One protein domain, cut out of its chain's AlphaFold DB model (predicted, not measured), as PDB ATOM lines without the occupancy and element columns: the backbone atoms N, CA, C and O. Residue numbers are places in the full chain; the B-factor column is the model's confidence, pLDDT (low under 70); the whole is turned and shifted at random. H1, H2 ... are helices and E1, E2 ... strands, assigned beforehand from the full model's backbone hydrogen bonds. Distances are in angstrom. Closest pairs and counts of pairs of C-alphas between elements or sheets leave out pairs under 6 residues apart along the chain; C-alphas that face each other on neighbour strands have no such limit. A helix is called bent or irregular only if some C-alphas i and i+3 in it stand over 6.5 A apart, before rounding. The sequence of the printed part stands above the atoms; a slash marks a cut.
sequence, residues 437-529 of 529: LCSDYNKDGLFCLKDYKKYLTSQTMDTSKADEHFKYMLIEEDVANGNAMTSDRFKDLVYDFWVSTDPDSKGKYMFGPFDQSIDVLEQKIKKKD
ATOM      1  N   LEU A 437      14.302 -32.053 -25.923       81.31
ATOM      2  CA  LEU A 437      13.431 -31.338 -26.870       81.31
ATOM      3  C   LEU A 437      13.521 -29.808 -26.762       81.31
ATOM      4  O   LEU A 437      13.300 -29.106 -27.747       81.31
ATOM      5  N   CYS A 438      13.792 -29.279 -25.566       74.25
ATOM      6  CA  CYS A 438      14.007 -27.844 -25.363       74.25
ATOM      7  C   CYS A 438      15.409 -27.395 -25.790       74.25
ATOM      8  O   CYS A 438      15.596 -26.225 -26.126       74.25
ATOM      9  N   SER A 439      16.377 -28.310 -25.754       76.06
ATOM     10  CA  SER A 439      17.777 -28.057 -26.090       76.06
ATOM     11  C   SER A 439      18.052 -28.226 -27.588       76.06
ATOM     12  O   SER A 439      18.904 -27.525 -28.118       76.06
ATOM     13  N   ASP A 440      17.300 -29.082 -28.281       82.62
ATOM     14  CA  ASP A 440      17.295 -29.243 -29.739       82.62
ATOM     15  C   ASP A 440      16.544 -28.070 -30.413       82.62
ATOM     16  O   ASP A 440      15.335 -28.103 -30.679       82.62
ATOM     17  N   TYR A 441      17.256 -26.962 -30.651       75.38
ATOM     18  CA  TYR A 441      16.662 -25.728 -31.179       75.38
ATOM     19  C   TYR A 441      16.280 -25.817 -32.660       75.38
ATOM     20  O   TYR A 441      15.376 -25.098 -33.108       75.38
ATOM     21  N   ASN A 442      17.014 -26.604 -33.442       79.44
ATOM     22  CA  ASN A 442      16.808 -26.801 -34.877       79.44
ATOM     23  C   ASN A 442      15.877 -27.981 -35.193       79.44
ATOM     24  O   ASN A 442      15.415 -28.060 -36.333       79.44
ATOM     25  N   LYS A 443      15.504 -28.784 -34.189       80.50
ATOM     26  CA  LYS A 443      14.574 -29.919 -34.279       80.50
ATOM     27  C   LYS A 443      15.035 -30.987 -35.259       80.50
ATOM     28  O   LYS A 443      14.205 -31.587 -35.947       80.50
ATOM     29  N   ASP A 444      16.342 -31.177 -35.368       82.25
ATOM     30  CA  ASP A 444      16.920 -32.208 -36.228       82.25
ATOM     31  C   ASP A 444      17.119 -33.541 -35.489       82.25
ATOM     32  O   ASP A 444      17.546 -34.521 -36.100       82.25
ATOM     33  N   GLY A 445      16.739 -33.609 -34.206       82.75
ATOM     34  CA  GLY A 445      16.881 -34.802 -33.380       82.75
ATOM     35  C   GLY A 445      18.317 -35.048 -32.924       82.75
ATOM     36  O   GLY A 445      18.601 -36.125 -32.389       82.75
ATOM     37  N   LEU A 446      19.208 -34.073 -33.113       86.81
ATOM     38  CA  LEU A 446      20.599 -34.112 -32.699       86.81
ATOM     39  C   LEU A 446      20.918 -32.899 -31.819       86.81
ATOM     40  O   LEU A 446      20.334 -31.831 -31.941       86.81
ATOM     41  N   PHE A 447      21.876 -33.060 -30.914       86.06
ATOM     42  CA  PHE A 447      22.390 -31.950 -30.119       86.06
ATOM     43  C   PHE A 447      23.790 -31.587 -30.603       86.06
ATOM     44  O   PHE A 447      24.736 -32.365 -30.439       86.06
ATOM     45  N   CYS A 448      23.922 -30.414 -31.229       88.12
ATOM     46  CA  CYS A 448      25.185 -29.948 -31.796       88.12
ATOM     47  C   CYS A 448      25.761 -28.738 -31.041       88.12
ATOM     48  O   CYS A 448      25.124 -28.111 -30.192       88.12
ATOM     49  N   LEU A 449      26.980 -28.344 -31.408       86.06
ATOM     50  CA  LEU A 449      27.677 -27.201 -30.814       86.06
ATOM     51  C   LEU A 449      26.872 -25.888 -30.870       86.06
ATOM     52  O   LEU A 449      26.973 -25.050 -29.971       86.06
ATOM     53  N   LYS A 450      26.074 -25.677 -31.927       85.25
ATOM     54  CA  LYS A 450      25.235 -24.473 -32.053       85.25
ATOM     55  C   LYS A 450      24.120 -24.463 -31.012       85.25
ATOM     56  O   LYS A 450      23.793 -23.393 -30.499       85.25
ATOM     57  N   ASP A 451      23.560 -25.626 -30.704       85.06
ATOM     58  CA  ASP A 451      22.510 -25.783 -29.702       85.06
ATOM     59  C   ASP A 451      23.077 -25.609 -28.298       85.06
ATOM     60  O   ASP A 451      22.520 -24.855 -27.502       85.06
ATOM     61  N   TYR A 452      24.265 -26.162 -28.044       85.12
ATOM     62  CA  TYR A 452      25.000 -25.958 -26.797       85.12
ATOM     63  C   TYR A 452      25.340 -24.478 -26.540       85.12
ATOM     64  O   TYR A 452      25.046 -23.948 -25.469       85.12
ATOM     65  N   LYS A 453      25.862 -23.746 -27.537       84.56
ATOM     66  CA  LYS A 453      26.129 -22.296 -27.401       84.56
ATOM     67  C   LYS A 453      24.859 -21.486 -27.131       84.56
ATOM     68  O   LYS A 453      24.881 -20.555 -26.323       84.56
ATOM     69  N   LYS A 454      23.743 -21.831 -27.784       82.38
ATOM     70  CA  LYS A 454      22.437 -21.200 -27.525       82.38
ATOM     71  C   LYS A 454      21.932 -21.504 -26.122       82.38
ATOM     72  O   LYS A 454      21.435 -20.594 -25.464       82.38
ATOM     73  N   TYR A 455      22.082 -22.746 -25.665       81.75
ATOM     74  CA  TYR A 455      21.743 -23.152 -24.309       81.75
ATOM     75  C   TYR A 455      22.512 -22.314 -23.275       81.75
ATOM     76  O   TYR A 455      21.877 -21.623 -22.480       81.75
ATOM     77  N   LEU A 456      23.845 -22.249 -23.367       80.62
ATOM     78  CA  LEU A 456      24.677 -21.444 -22.461       80.62
ATOM     79  C   LEU A 456      24.297 -19.955 -22.481       80.62
ATOM     80  O   LEU A 456      24.118 -19.340 -21.431       80.62
ATOM     81  N   THR A 457      24.079 -19.388 -23.673       80.25
ATOM     82  CA  THR A 457      23.646 -17.985 -23.821       80.25
ATOM     83  C   THR A 457      22.282 -17.747 -23.164       80.25
ATOM     84  O   THR A 457      22.074 -16.719 -22.522       80.25
ATOM     85  N   SER A 458      21.350 -18.701 -23.281       71.31
ATOM     86  CA  SER A 458      20.016 -18.604 -22.668       71.31
ATOM     87  C   SER A 458      20.052 -18.634 -21.136       71.31
ATOM     88  O   SER A 458      19.183 -18.040 -20.502       71.31
ATOM     89  N   GLN A 459      21.069 -19.282 -20.560       66.75
ATOM     90  CA  GLN A 459      21.309 -19.362 -19.117       66.75
ATOM     91  C   GLN A 459      22.290 -18.289 -18.618       66.75
ATOM     92  O   GLN A 459      22.755 -18.364 -17.484       66.75
ATOM     93  N   THR A 460      22.617 -17.280 -19.440       71.81
ATOM     94  CA  THR A 460      23.566 -16.200 -19.103       71.81
ATOM     95  C   THR A 460      24.961 -16.697 -18.685       71.81
ATOM     96  O   THR A 460      25.624 -16.078 -17.859       71.81
ATOM     97  N   MET A 461      25.415 -17.817 -19.257       72.69
ATOM     98  CA  MET A 461      26.721 -18.423 -18.971       72.69
ATOM     99  C   MET A 461      27.803 -17.976 -19.962       72.69
ATOM    100  O   MET A 461      27.505 -17.587 -21.095       72.69
ATOM    101  N   ASP A 462      29.073 -18.064 -19.547       76.38
ATOM    102  CA  ASP A 462      30.216 -17.776 -20.419       76.38
ATOM    103  C   ASP A 462      30.308 -18.797 -21.566       76.38
ATOM    104  O   ASP A 462      30.256 -20.011 -21.364       76.38
ATOM    105  N   THR A 463      30.459 -18.287 -22.786       78.69
ATOM    106  CA  THR A 463      30.546 -19.086 -24.017       78.69
ATOM    107  C   THR A 463      31.960 -19.146 -24.592       78.69
ATOM    108  O   THR A 463      32.177 -19.845 -25.581       78.69
ATOM    109  N   SER A 464      32.931 -18.468 -23.968       80.19
ATOM    110  CA  SER A 464      34.292 -18.295 -24.493       80.19
ATOM    111  C   SER A 464      35.024 -19.619 -24.746       80.19
ATOM    112  O   SER A 464      35.732 -19.745 -25.740       80.19
ATOM    113  N   LYS A 465      34.806 -20.629 -23.893       81.25
ATOM    114  CA  LYS A 465      35.388 -21.982 -24.016       81.25
ATOM    115  C   LYS A 465      34.394 -23.052 -24.497       81.25
ATOM    116  O   LYS A 465      34.675 -24.246 -24.423       81.25
ATOM    117  N   ALA A 466      33.213 -22.662 -24.983       81.31
ATOM    118  CA  ALA A 466      32.149 -23.616 -25.312       81.31
ATOM    119  C   ALA A 466      32.568 -24.652 -26.374       81.31
ATOM    120  O   ALA A 466      32.142 -25.801 -26.304       81.31
ATOM    121  N   ASP A 467      33.416 -24.273 -27.336       83.94
ATOM    122  CA  ASP A 467      33.943 -25.181 -28.363       83.94
ATOM    123  C   ASP A 467      34.854 -26.273 -27.782       83.94
ATOM    124  O   ASP A 467      34.809 -27.416 -28.236       83.94
ATOM    125  N   GLU A 468      35.676 -25.935 -26.787       84.50
ATOM    126  CA  GLU A 468      36.590 -26.871 -26.123       84.50
ATOM    127  C   GLU A 468      35.816 -27.839 -25.229       84.50
ATOM    128  O   GLU A 468      36.005 -29.053 -25.317       84.50
ATOM    129  N   HIS A 469      34.874 -27.313 -24.442       85.50
ATOM    130  CA  HIS A 469      34.011 -28.116 -23.579       85.50
ATOM    131  C   HIS A 469      33.125 -29.066 -24.373       85.50
ATOM    132  O   HIS A 469      33.029 -30.242 -24.040       85.50
ATOM    133  N   PHE A 470      32.521 -28.593 -25.463       85.88
ATOM    134  CA  PHE A 470      31.694 -29.454 -26.297       85.88
ATOM    135  C   PHE A 470      32.519 -30.576 -26.927       85.88
ATOM    136  O   PHE A 470      32.108 -31.729 -26.869       85.88
ATOM    137  N   LYS A 471      33.720 -30.279 -27.442       86.06
ATOM    138  CA  LYS A 471      34.640 -31.309 -27.953       86.06
ATOM    139  C   LYS A 471      35.044 -32.325 -26.888       86.06
ATOM    140  O   LYS A 471      35.200 -33.493 -27.220       86.06
ATOM    141  N   TYR A 472      35.202 -31.901 -25.634       85.75
ATOM    142  CA  TYR A 472      35.517 -32.805 -24.530       85.75
ATOM    143  C   TYR A 472      34.416 -33.850 -24.303       85.75
ATOM    144  O   TYR A 472      34.733 -35.012 -24.041       85.75
ATOM    145  N   MET A 473      33.145 -33.451 -24.441       85.94
ATOM    146  CA  MET A 473      31.978 -34.319 -24.227       85.94
ATOM    147  C   MET A 473      31.765 -35.357 -25.343       85.94
ATOM    148  O   MET A 473      31.129 -36.382 -25.099       85.94
ATOM    149  N   LEU A 474      32.298 -35.120 -26.547       87.38
ATOM    150  CA  LEU A 474      32.123 -36.015 -27.696       87.38
ATOM    151  C   LEU A 474      32.933 -37.312 -27.543       87.38
ATOM    152  O   LEU A 474      34.089 -37.298 -27.102       87.38
ATOM    153  N   ILE A 475      32.341 -38.428 -27.976       86.38
ATOM    154  CA  ILE A 475      33.049 -39.695 -28.228       86.38
ATOM    155  C   ILE A 475      33.269 -39.905 -29.733       86.38
ATOM    156  O   ILE A 475      32.722 -39.175 -30.558       86.38
ATOM    157  N   GLU A 476      34.061 -40.913 -30.107       83.31
ATOM    158  CA  GLU A 476      34.393 -41.207 -31.514       83.31
ATOM    159  C   GLU A 476      33.148 -41.382 -32.401       83.31
ATOM    160  O   GLU A 476      33.130 -40.916 -33.541       83.31
ATOM    161  N   GLU A 477      32.076 -41.968 -31.860       83.69
ATOM    162  CA  GLU A 477      30.790 -42.127 -32.550       83.69
ATOM    163  C   GLU A 477      30.086 -40.783 -32.814       83.69
ATOM    164  O   GLU A 477      29.553 -40.566 -33.903       83.69
ATOM    165  N   ASP A 478      30.138 -39.842 -31.865       86.00
ATOM    166  CA  ASP A 478      29.536 -38.511 -32.023       86.00
ATOM    167  C   ASP A 478      30.318 -37.673 -33.052       86.00
ATOM    168  O   ASP A 478      29.742 -36.896 -33.821       86.00
ATOM    169  N   VAL A 479      31.645 -37.851 -33.099       83.00
ATOM    170  CA  VAL A 479      32.523 -37.237 -34.108       83.00
ATOM    171  C   VAL A 479      32.216 -37.800 -35.495       83.00
ATOM    172  O   VAL A 479      32.091 -37.033 -36.455       83.00
ATOM    173  N   ALA A 480      32.020 -39.119 -35.605       80.06
ATOM    174  CA  ALA A 480      31.603 -39.770 -36.847       80.06
ATOM    175  C   ALA A 480      30.222 -39.285 -37.327       80.06
ATOM    176  O   ALA A 480      29.992 -39.184 -38.532       80.06
ATOM    177  N   ASN A 481      29.341 -38.892 -36.403       80.75
ATOM    178  CA  ASN A 481      28.028 -38.308 -36.687       80.75
ATOM    179  C   ASN A 481      28.061 -36.778 -36.921       80.75
ATOM    180  O   ASN A 481      27.074 -36.074 -36.708       80.75
ATOM    181  N   GLY A 482      29.202 -36.229 -37.350       79.75
ATOM    182  CA  GLY A 482      29.328 -34.807 -37.683       79.75
ATOM    183  C   GLY A 482      29.460 -33.882 -36.471       79.75
ATOM    184  O   GLY A 482      29.081 -32.713 -36.555       79.75
ATOM    185  N   ASN A 483      30.031 -34.377 -35.366       84.38
ATOM    186  CA  ASN A 483      30.128 -33.684 -34.073       84.38
ATOM    187  C   ASN A 483      28.751 -33.353 -33.476       84.38
ATOM    188  O   ASN A 483      28.528 -32.243 -32.981       84.38
ATOM    189  N   ALA A 484      27.818 -34.300 -33.562       85.56
ATOM    190  CA  ALA A 484      26.455 -34.143 -33.079       85.56
ATOM    191  C   ALA A 484      26.005 -35.396 -32.322       85.56
ATOM    192  O   ALA A 484      26.172 -36.522 -32.794       85.56
ATOM    193  N   MET A 485      25.423 -35.188 -31.144       87.81
ATOM    194  CA  MET A 485      25.039 -36.266 -30.235       87.81
ATOM    195  C   MET A 485      23.578 -36.649 -30.448       87.81
ATOM    196  O   MET A 485      22.726 -35.785 -30.661       87.81
ATOM    197  N   THR A 486      23.275 -37.942 -30.364       89.00
ATOM    198  CA  THR A 486      21.889 -38.427 -30.410       89.00
ATOM    199  C   THR A 486      21.149 -38.111 -29.107       89.00
ATOM    200  O   THR A 486      21.762 -37.843 -28.072       89.00
ATOM    201  N   SER A 487      19.814 -38.187 -29.137       86.69
ATOM    202  CA  SER A 487      18.967 -38.041 -27.940       86.69
ATOM    203  C   SER A 487      19.435 -38.909 -26.769       86.69
ATOM    204  O   SER A 487      19.474 -38.439 -25.638       86.69
ATOM    205  N   ASP A 488      19.787 -40.171 -27.011       86.69
ATOM    206  CA  ASP A 488      20.146 -41.081 -25.919       86.69
ATOM    207  C   ASP A 488      21.540 -40.778 -25.361       86.69
ATOM    208  O   ASP A 488      21.701 -40.734 -24.144       86.69
ATOM    209  N   ARG A 489      22.498 -40.399 -26.219       88.12
ATOM    210  CA  ARG A 489      23.819 -39.917 -25.782       88.12
ATOM    211  C   ARG A 489      23.733 -38.634 -24.959       88.12
ATOM    212  O   ARG A 489      24.436 -38.492 -23.963       88.12
ATOM    213  N   PHE A 490      22.842 -37.718 -25.331       87.31
ATOM    214  CA  PHE A 490      22.565 -36.521 -24.540       87.31
ATOM    215  C   PHE A 490      22.030 -36.877 -23.145       87.31
ATOM    216  O   PHE A 490      22.497 -36.330 -22.150       87.31
ATOM    217  N   LYS A 491      21.081 -37.818 -23.053       87.12
ATOM    218  CA  LYS A 491      20.541 -38.274 -21.760       87.12
ATOM    219  C   LYS A 491      21.607 -38.958 -20.907       87.12
ATOM    220  O   LYS A 491      21.632 -38.718 -19.703       87.12
ATOM    221  N   ASP A 492      22.489 -39.750 -21.516       87.06
ATOM    222  CA  ASP A 492      23.625 -40.373 -20.828       87.06
ATOM    223  C   ASP A 492      24.570 -39.332 -20.227       87.06
ATOM    224  O   ASP A 492      24.985 -39.483 -19.085       87.06
ATOM    225  N   LEU A 493      24.877 -38.253 -20.952       86.06
ATOM    226  CA  LEU A 493      25.744 -37.186 -20.442       86.06
ATOM    227  C   LEU A 493      25.104 -36.393 -19.301       86.06
ATOM    228  O   LEU A 493      25.792 -36.016 -18.356       86.06
ATOM    229  N   VAL A 494      23.793 -36.147 -19.365       83.38
ATOM    230  CA  VAL A 494      23.069 -35.498 -18.261       83.38
ATOM    231  C   VAL A 494      23.012 -36.416 -17.037       83.38
ATOM    232  O   VAL A 494      23.182 -35.946 -15.916       83.38
ATOM    233  N   TYR A 495      22.820 -37.720 -17.243       85.56
ATOM    234  CA  TYR A 495      22.879 -38.713 -16.175       85.56
ATOM    235  C   TYR A 495      24.275 -38.794 -15.538       85.56
ATOM    236  O   TYR A 495      24.387 -38.749 -14.315       85.56
ATOM    237  N   ASP A 496      25.328 -38.839 -16.358       84.62
ATOM    238  CA  ASP A 496      26.726 -38.808 -15.914       84.62
ATOM    239  C   ASP A 496      26.994 -37.546 -15.082       84.62
ATOM    240  O   ASP A 496      27.537 -37.634 -13.988       84.62
ATOM    241  N   PHE A 497      26.494 -36.380 -15.503       83.50
ATOM    242  CA  PHE A 497      26.603 -35.149 -14.711       83.50
ATOM    243  C   PHE A 497      25.899 -35.225 -13.343       83.50
ATOM    244  O   PHE A 497      26.375 -34.634 -12.378       83.50
ATOM    245  N   TRP A 498      24.762 -35.916 -13.237       77.94
ATOM    246  CA  TRP A 498      24.001 -36.010 -11.984       77.94
ATOM    247  C   TRP A 498      24.589 -36.979 -10.960       77.94
ATOM    248  O   TRP A 498      24.385 -36.789  -9.765       77.94
ATOM    249  N   VAL A 499      25.241 -38.044 -11.425       81.19
ATOM    250  CA  VAL A 499      25.580 -39.210 -10.594       81.19
ATOM    251  C   VAL A 499      27.087 -39.452 -10.498       81.19
ATOM    252  O   VAL A 499      27.557 -40.045  -9.524       81.19
ATOM    253  N   SER A 500      27.861 -39.028 -11.495       79.81
ATOM    254  CA  SER A 500      29.281 -39.349 -11.562       79.81
ATOM    255  C   SER A 500      30.075 -38.593 -10.507       79.81
ATOM    256  O   SER A 500      29.982 -37.376 -10.365       79.81
ATOM    257  N   THR A 501      30.901 -39.339  -9.778       73.38
ATOM    258  CA  THR A 501      31.876 -38.797  -8.823       73.38
ATOM    259  C   THR A 501      33.261 -38.635  -9.450       73.38
ATOM    260  O   THR A 501      34.183 -38.173  -8.781       73.38
ATOM    261  N   ASP A 502      33.415 -39.002 -10.730       77.94
ATOM    262  CA  ASP A 502      34.669 -38.898 -11.469       77.94
ATOM    263  C   ASP A 502      34.935 -37.435 -11.892       77.94
ATOM    264  O   ASP A 502      34.150 -36.865 -12.662       77.94
ATOM    265  N   PRO A 503      36.039 -36.808 -11.432       71.31
ATOM    266  CA  PRO A 503      36.413 -35.442 -11.808       71.31
ATOM    267  C   PRO A 503      36.659 -35.235 -13.308       71.31
ATOM    268  O   PRO A 503      36.613 -34.083 -13.764       71.31
ATOM    269  N   ASP A 504      36.917 -36.319 -14.046       77.31
ATOM    270  CA  ASP A 504      37.202 -36.331 -15.483       77.31
ATOM    271  C   ASP A 504      36.023 -36.865 -16.321       77.31
ATOM    272  O   ASP A 504      36.162 -37.087 -17.532       77.31
ATOM    273  N   SER A 505      34.839 -37.014 -15.713       84.44
ATOM    274  CA  SER A 505      33.628 -37.496 -16.382       84.44
ATOM    275  C   SER A 505      33.281 -36.690 -17.638       84.44
ATOM    276  O   SER A 505      33.469 -35.469 -17.723       84.44
ATOM    277  N   LYS A 506      32.761 -37.380 -18.656       82.06
ATOM    278  CA  LYS A 506      32.423 -36.756 -19.942       82.06
ATOM    279  C   LYS A 506      31.240 -35.800 -19.809       82.06
ATOM    280  O   LYS A 506      31.192 -34.819 -20.543       82.06
ATOM    281  N   GLY A 507      30.334 -36.035 -18.860       80.38
ATOM    282  CA  GLY A 507      29.185 -35.181 -18.562       80.38
ATOM    283  C   GLY A 507      29.523 -33.868 -17.851       80.38
ATOM    284  O   GLY A 507      28.679 -32.974 -17.827       80.38
ATOM    285  N   LYS A 508      30.745 -33.693 -17.326       81.62
ATOM    286  CA  LYS A 508      31.148 -32.542 -16.492       81.62
ATOM    287  C   LYS A 508      30.756 -31.169 -17.043       81.62
ATOM    288  O   LYS A 508      30.341 -30.295 -16.287       81.62
ATOM    289  N   TYR A 509      30.878 -30.968 -18.354       82.94
ATOM    290  CA  TYR A 509      30.606 -29.675 -18.986       82.94
ATOM    291  C   TYR A 509      29.194 -29.545 -19.570       82.94
ATOM    292  O   TYR A 509      28.892 -28.538 -20.214       82.94
ATOM    293  N   MET A 510      28.304 -30.517 -19.343       82.44
ATOM    294  CA  MET A 510      26.955 -30.529 -19.919       82.44
ATOM    295  C   MET A 510      26.164 -29.255 -19.584       82.44
ATOM    296  O   MET A 510      25.452 -28.719 -20.432       82.44
ATOM    297  N   PHE A 511      26.359 -28.718 -18.378       76.25
ATOM    298  CA  PHE A 511      25.697 -27.506 -17.892       76.25
ATOM    299  C   PHE A 511      26.619 -26.272 -17.820       76.25
ATOM    300  O   PHE A 511      26.237 -25.275 -17.216       76.25
ATOM    301  N   GLY A 512      27.804 -26.305 -18.447       70.81
ATOM    302  CA  GLY A 512      28.733 -25.165 -18.543       70.81
ATOM    303  C   GLY A 512      30.077 -25.347 -17.815       70.81
ATOM    304  O   GLY A 512      30.356 -26.422 -17.286       70.81
ATOM    305  N   PRO A 513      30.956 -24.321 -17.827       65.06
ATOM    306  CA  PRO A 513      32.267 -24.370 -17.178       65.06
ATOM    307  C   PRO A 513      32.166 -24.294 -15.656       65.06
ATOM    308  O   PRO A 513      32.167 -23.211 -15.069       65.06
ATOM    309  N   PHE A 514      32.149 -25.450 -15.004       60.44
ATOM    310  CA  PHE A 514      32.362 -25.552 -13.563       60.44
ATOM    311  C   PHE A 514      33.847 -25.819 -13.281       60.44
ATOM    312  O   PHE A 514      34.223 -26.856 -12.745       60.44
ATOM    313  N   ASP A 515      34.713 -24.875 -13.667       57.72
ATOM    314  CA  ASP A 515      36.166 -24.942 -13.408       57.72
ATOM    315  C   ASP A 515      36.506 -24.682 -11.916       57.72
ATOM    316  O   ASP A 515      37.664 -24.761 -11.510       57.72
ATOM    317  N   GLN A 516      35.513 -24.335 -11.086       52.97
ATOM    318  CA  GLN A 516      35.676 -24.094  -9.645       52.97
ATOM    319  C   GLN A 516      35.406 -25.386  -8.866       52.97
ATOM    320  O   GLN A 516      34.424 -26.072  -9.135       52.97
ATOM    321  N   SER A 517      36.257 -25.714  -7.887       52.16
ATOM    322  CA  SER A 517      36.043 -26.890  -7.039       52.16
ATOM    323  C   SER A 517      34.750 -26.764  -6.227       52.16
ATOM    324  O   SER A 517      34.360 -25.664  -5.824       52.16
ATOM    325  N   ILE A 518      34.107 -27.905  -5.961       51.06
ATOM    326  CA  ILE A 518      32.885 -28.000  -5.147       51.06
ATOM    327  C   ILE A 518      33.087 -27.302  -3.790       51.06
ATOM    328  O   ILE A 518      32.234 -26.522  -3.381       51.06
ATOM    329  N   ASP A 519      34.270 -27.435  -3.177       48.25
ATOM    330  CA  ASP A 519      34.630 -26.758  -1.921       48.25
ATOM    331  C   ASP A 519      34.535 -25.222  -1.993       48.25
ATOM    332  O   ASP A 519      34.130 -24.562  -1.035       48.25
ATOM    333  N   VAL A 520      34.901 -24.623  -3.130       51.81
ATOM    334  CA  VAL A 520      34.842 -23.165  -3.335       51.81
ATOM    335  C   VAL A 520      33.400 -22.697  -3.538       51.81
ATOM    336  O   VAL A 520      33.050 -21.583  -3.141       51.81
ATOM    337  N   LEU A 521      32.555 -23.541  -4.134       47.84
ATOM    338  CA  LEU A 521      31.128 -23.275  -4.312       47.84
ATOM    339  C   LEU A 521      30.367 -23.440  -2.987       47.84
ATOM    340  O   LEU A 521      29.605 -22.548  -2.616       47.84
ATOM    341  N   GLU A 522      30.657 -24.489  -2.214       48.75
ATOM    342  CA  GLU A 522      30.099 -24.692  -0.872       48.75
ATOM    343  C   GLU A 522      30.478 -23.566   0.093       48.75
ATOM    344  O   GLU A 522      29.631 -23.083   0.843       48.75
ATOM    345  N   GLN A 523      31.727 -23.088   0.065       49.94
ATOM    346  CA  GLN A 523      32.149 -21.958   0.900       49.94
ATOM    347  C   GLN A 523      31.441 -20.647   0.546       49.94
ATOM    348  O   GLN A 523      31.299 -19.788   1.414       49.94
ATOM    349  N   LYS A 524      31.006 -20.458  -0.707       46.59
ATOM    350  CA  LYS A 524      30.216 -19.281  -1.106       46.59
ATOM    351  C   LYS A 524      28.781 -19.349  -0.593       46.59
ATOM    352  O   LYS A 524      28.218 -18.301  -0.293       46.59
ATOM    353  N   ILE A 525      28.223 -20.553  -0.476       44.25
ATOM    354  CA  ILE A 525      26.879 -20.786   0.063       44.25
ATOM    355  C   ILE A 525      26.909 -20.698   1.597       44.25
ATOM    356  O   ILE A 525      26.170 -19.911   2.170       44.25
ATOM    357  N   LYS A 526      27.860 -21.369   2.265       40.56
ATOM    358  CA  LYS A 526      28.021 -21.340   3.737       40.56
ATOM    359  C   LYS A 526      28.453 -19.982   4.309       40.56
ATOM    360  O   LYS A 526      28.332 -19.758   5.504       40.56
ATOM    361  N   LYS A 527      28.983 -19.064   3.490       37.56
ATOM    362  CA  LYS A 527      29.308 -17.684   3.912       37.56
ATOM    363  C   LYS A 527      28.117 -16.719   3.859       37.56
ATOM    364  O   LYS A 527      28.314 -15.540   4.144       37.56
ATOM    365  N   LYS A 528      26.930 -17.178   3.446       40.78
ATOM    366  CA  LYS A 528      25.719 -16.349   3.338       40.78
ATOM    367  C   LYS A 528      24.738 -16.486   4.516       40.78
ATOM    368  O   LYS A 528      23.700 -15.833   4.450       40.78
ATOM    369  N   ASP A 529      25.079 -17.237   5.565       32.12
ATOM    370  CA  ASP A 529      24.308 -17.287   6.822       32.12
ATOM    371  C   ASP A 529      24.732 -16.213   7.835       32.12
ATOM    372  O   ASP A 529      25.957 -16.063   8.079       32.12
TER     373      ASP A 529
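What this domain is: This is residues 437 to 529 of the 529 residues of the protein "Hypothetical protein" of Oppiella nova (UniProt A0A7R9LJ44). A small helical body has a free tail: H1, H2, H5 and H4 touch one after the next in that order, and the short antiparallel strand pair E1 and E2 joins the beginnings of H1 and H4. H3 sits beside E2 at one end of the body, while residues 518 to 529, of which 518 to 526 belong to H6, stick out beyond the other end. The printed part has 93 residues, with six named helices and two named strands in the order E1 H1 H2 H3 E2 H4 H5 H6, and the class is mostly helix. The whole is only just compact, close to loose, with a radius of gyration of the C-alphas of 14.3 A, and elongated, spanning 46 by 27 by 22 A.

How they stand to each other: Strand E1, residues 446 to 448, and strand E2, residues 484 to 486, are antiparallel neighbours, their directions at 149 degrees. N 447 and O 485, 2.9 A apart, and N 485 and O 447, 3.0 A apart, are within hydrogen-bond range. H1, residues 449 to 458, follows E1 by a tight link. It touches H2, residues 466 to 473, at a steep tilt of 61 degrees, opposite ways; their closest C-alphas are those of Leu 449 and Phe 470, 6.5 A apart. H3, residues 476 to 480, touches no helix; its closest C-alpha to E2 is that of Asp 478, 5.3 A from that of Met 485. H4, residues 487 to 499, follows E2 by a tight link and is apart from H1. H5, residues 506 to 509, touches H2, closest at the C-alphas of Met 473 and Lys 506, 4.9 A apart. H5 also touches H4, which meets it with residues 492 to 497 alone; the closest C-alphas are those of Leu 493 and Gly 507, 4.4 A apart. H6, residues 518 to 526, touches no helix. Every O i to N i+4 pair is within hydrogen-bond range in H1, H2, H3, H4 and H6; H5 is too short for such a pair, and its one O i to N i+3 pair is not within range.

Where its parts are: E1 begins at C-alpha 446, (20.599, -34.112, -32.699), and is 6.3 A long; E2 is 6.8 A. H1 is 14.1 A long, H2 10.8 A and H3 6.2 A. H4, the longest helix, runs 18.6 A from C-alpha 487 at (18.967, -38.041, -27.940). H5 is irregular: C-alphas 506 and 509 are 7.4 A apart. H6 is 12.1 A long and ends at C-alpha 526, (28.021, -21.340, 3.737).

The domain as a whole: The C-alphas of Ala 480 and Asp 529, the two farthest apart, are 49.7 A from each other. Without residues 518 to 529, the body spans 35 by 27 by 20 A. The printed part has no cut and no long link. The mean pLDDT of the printed part is 75.9; residue 459 and residues 513 to 529 are under 70, and H6 has a mean of 48.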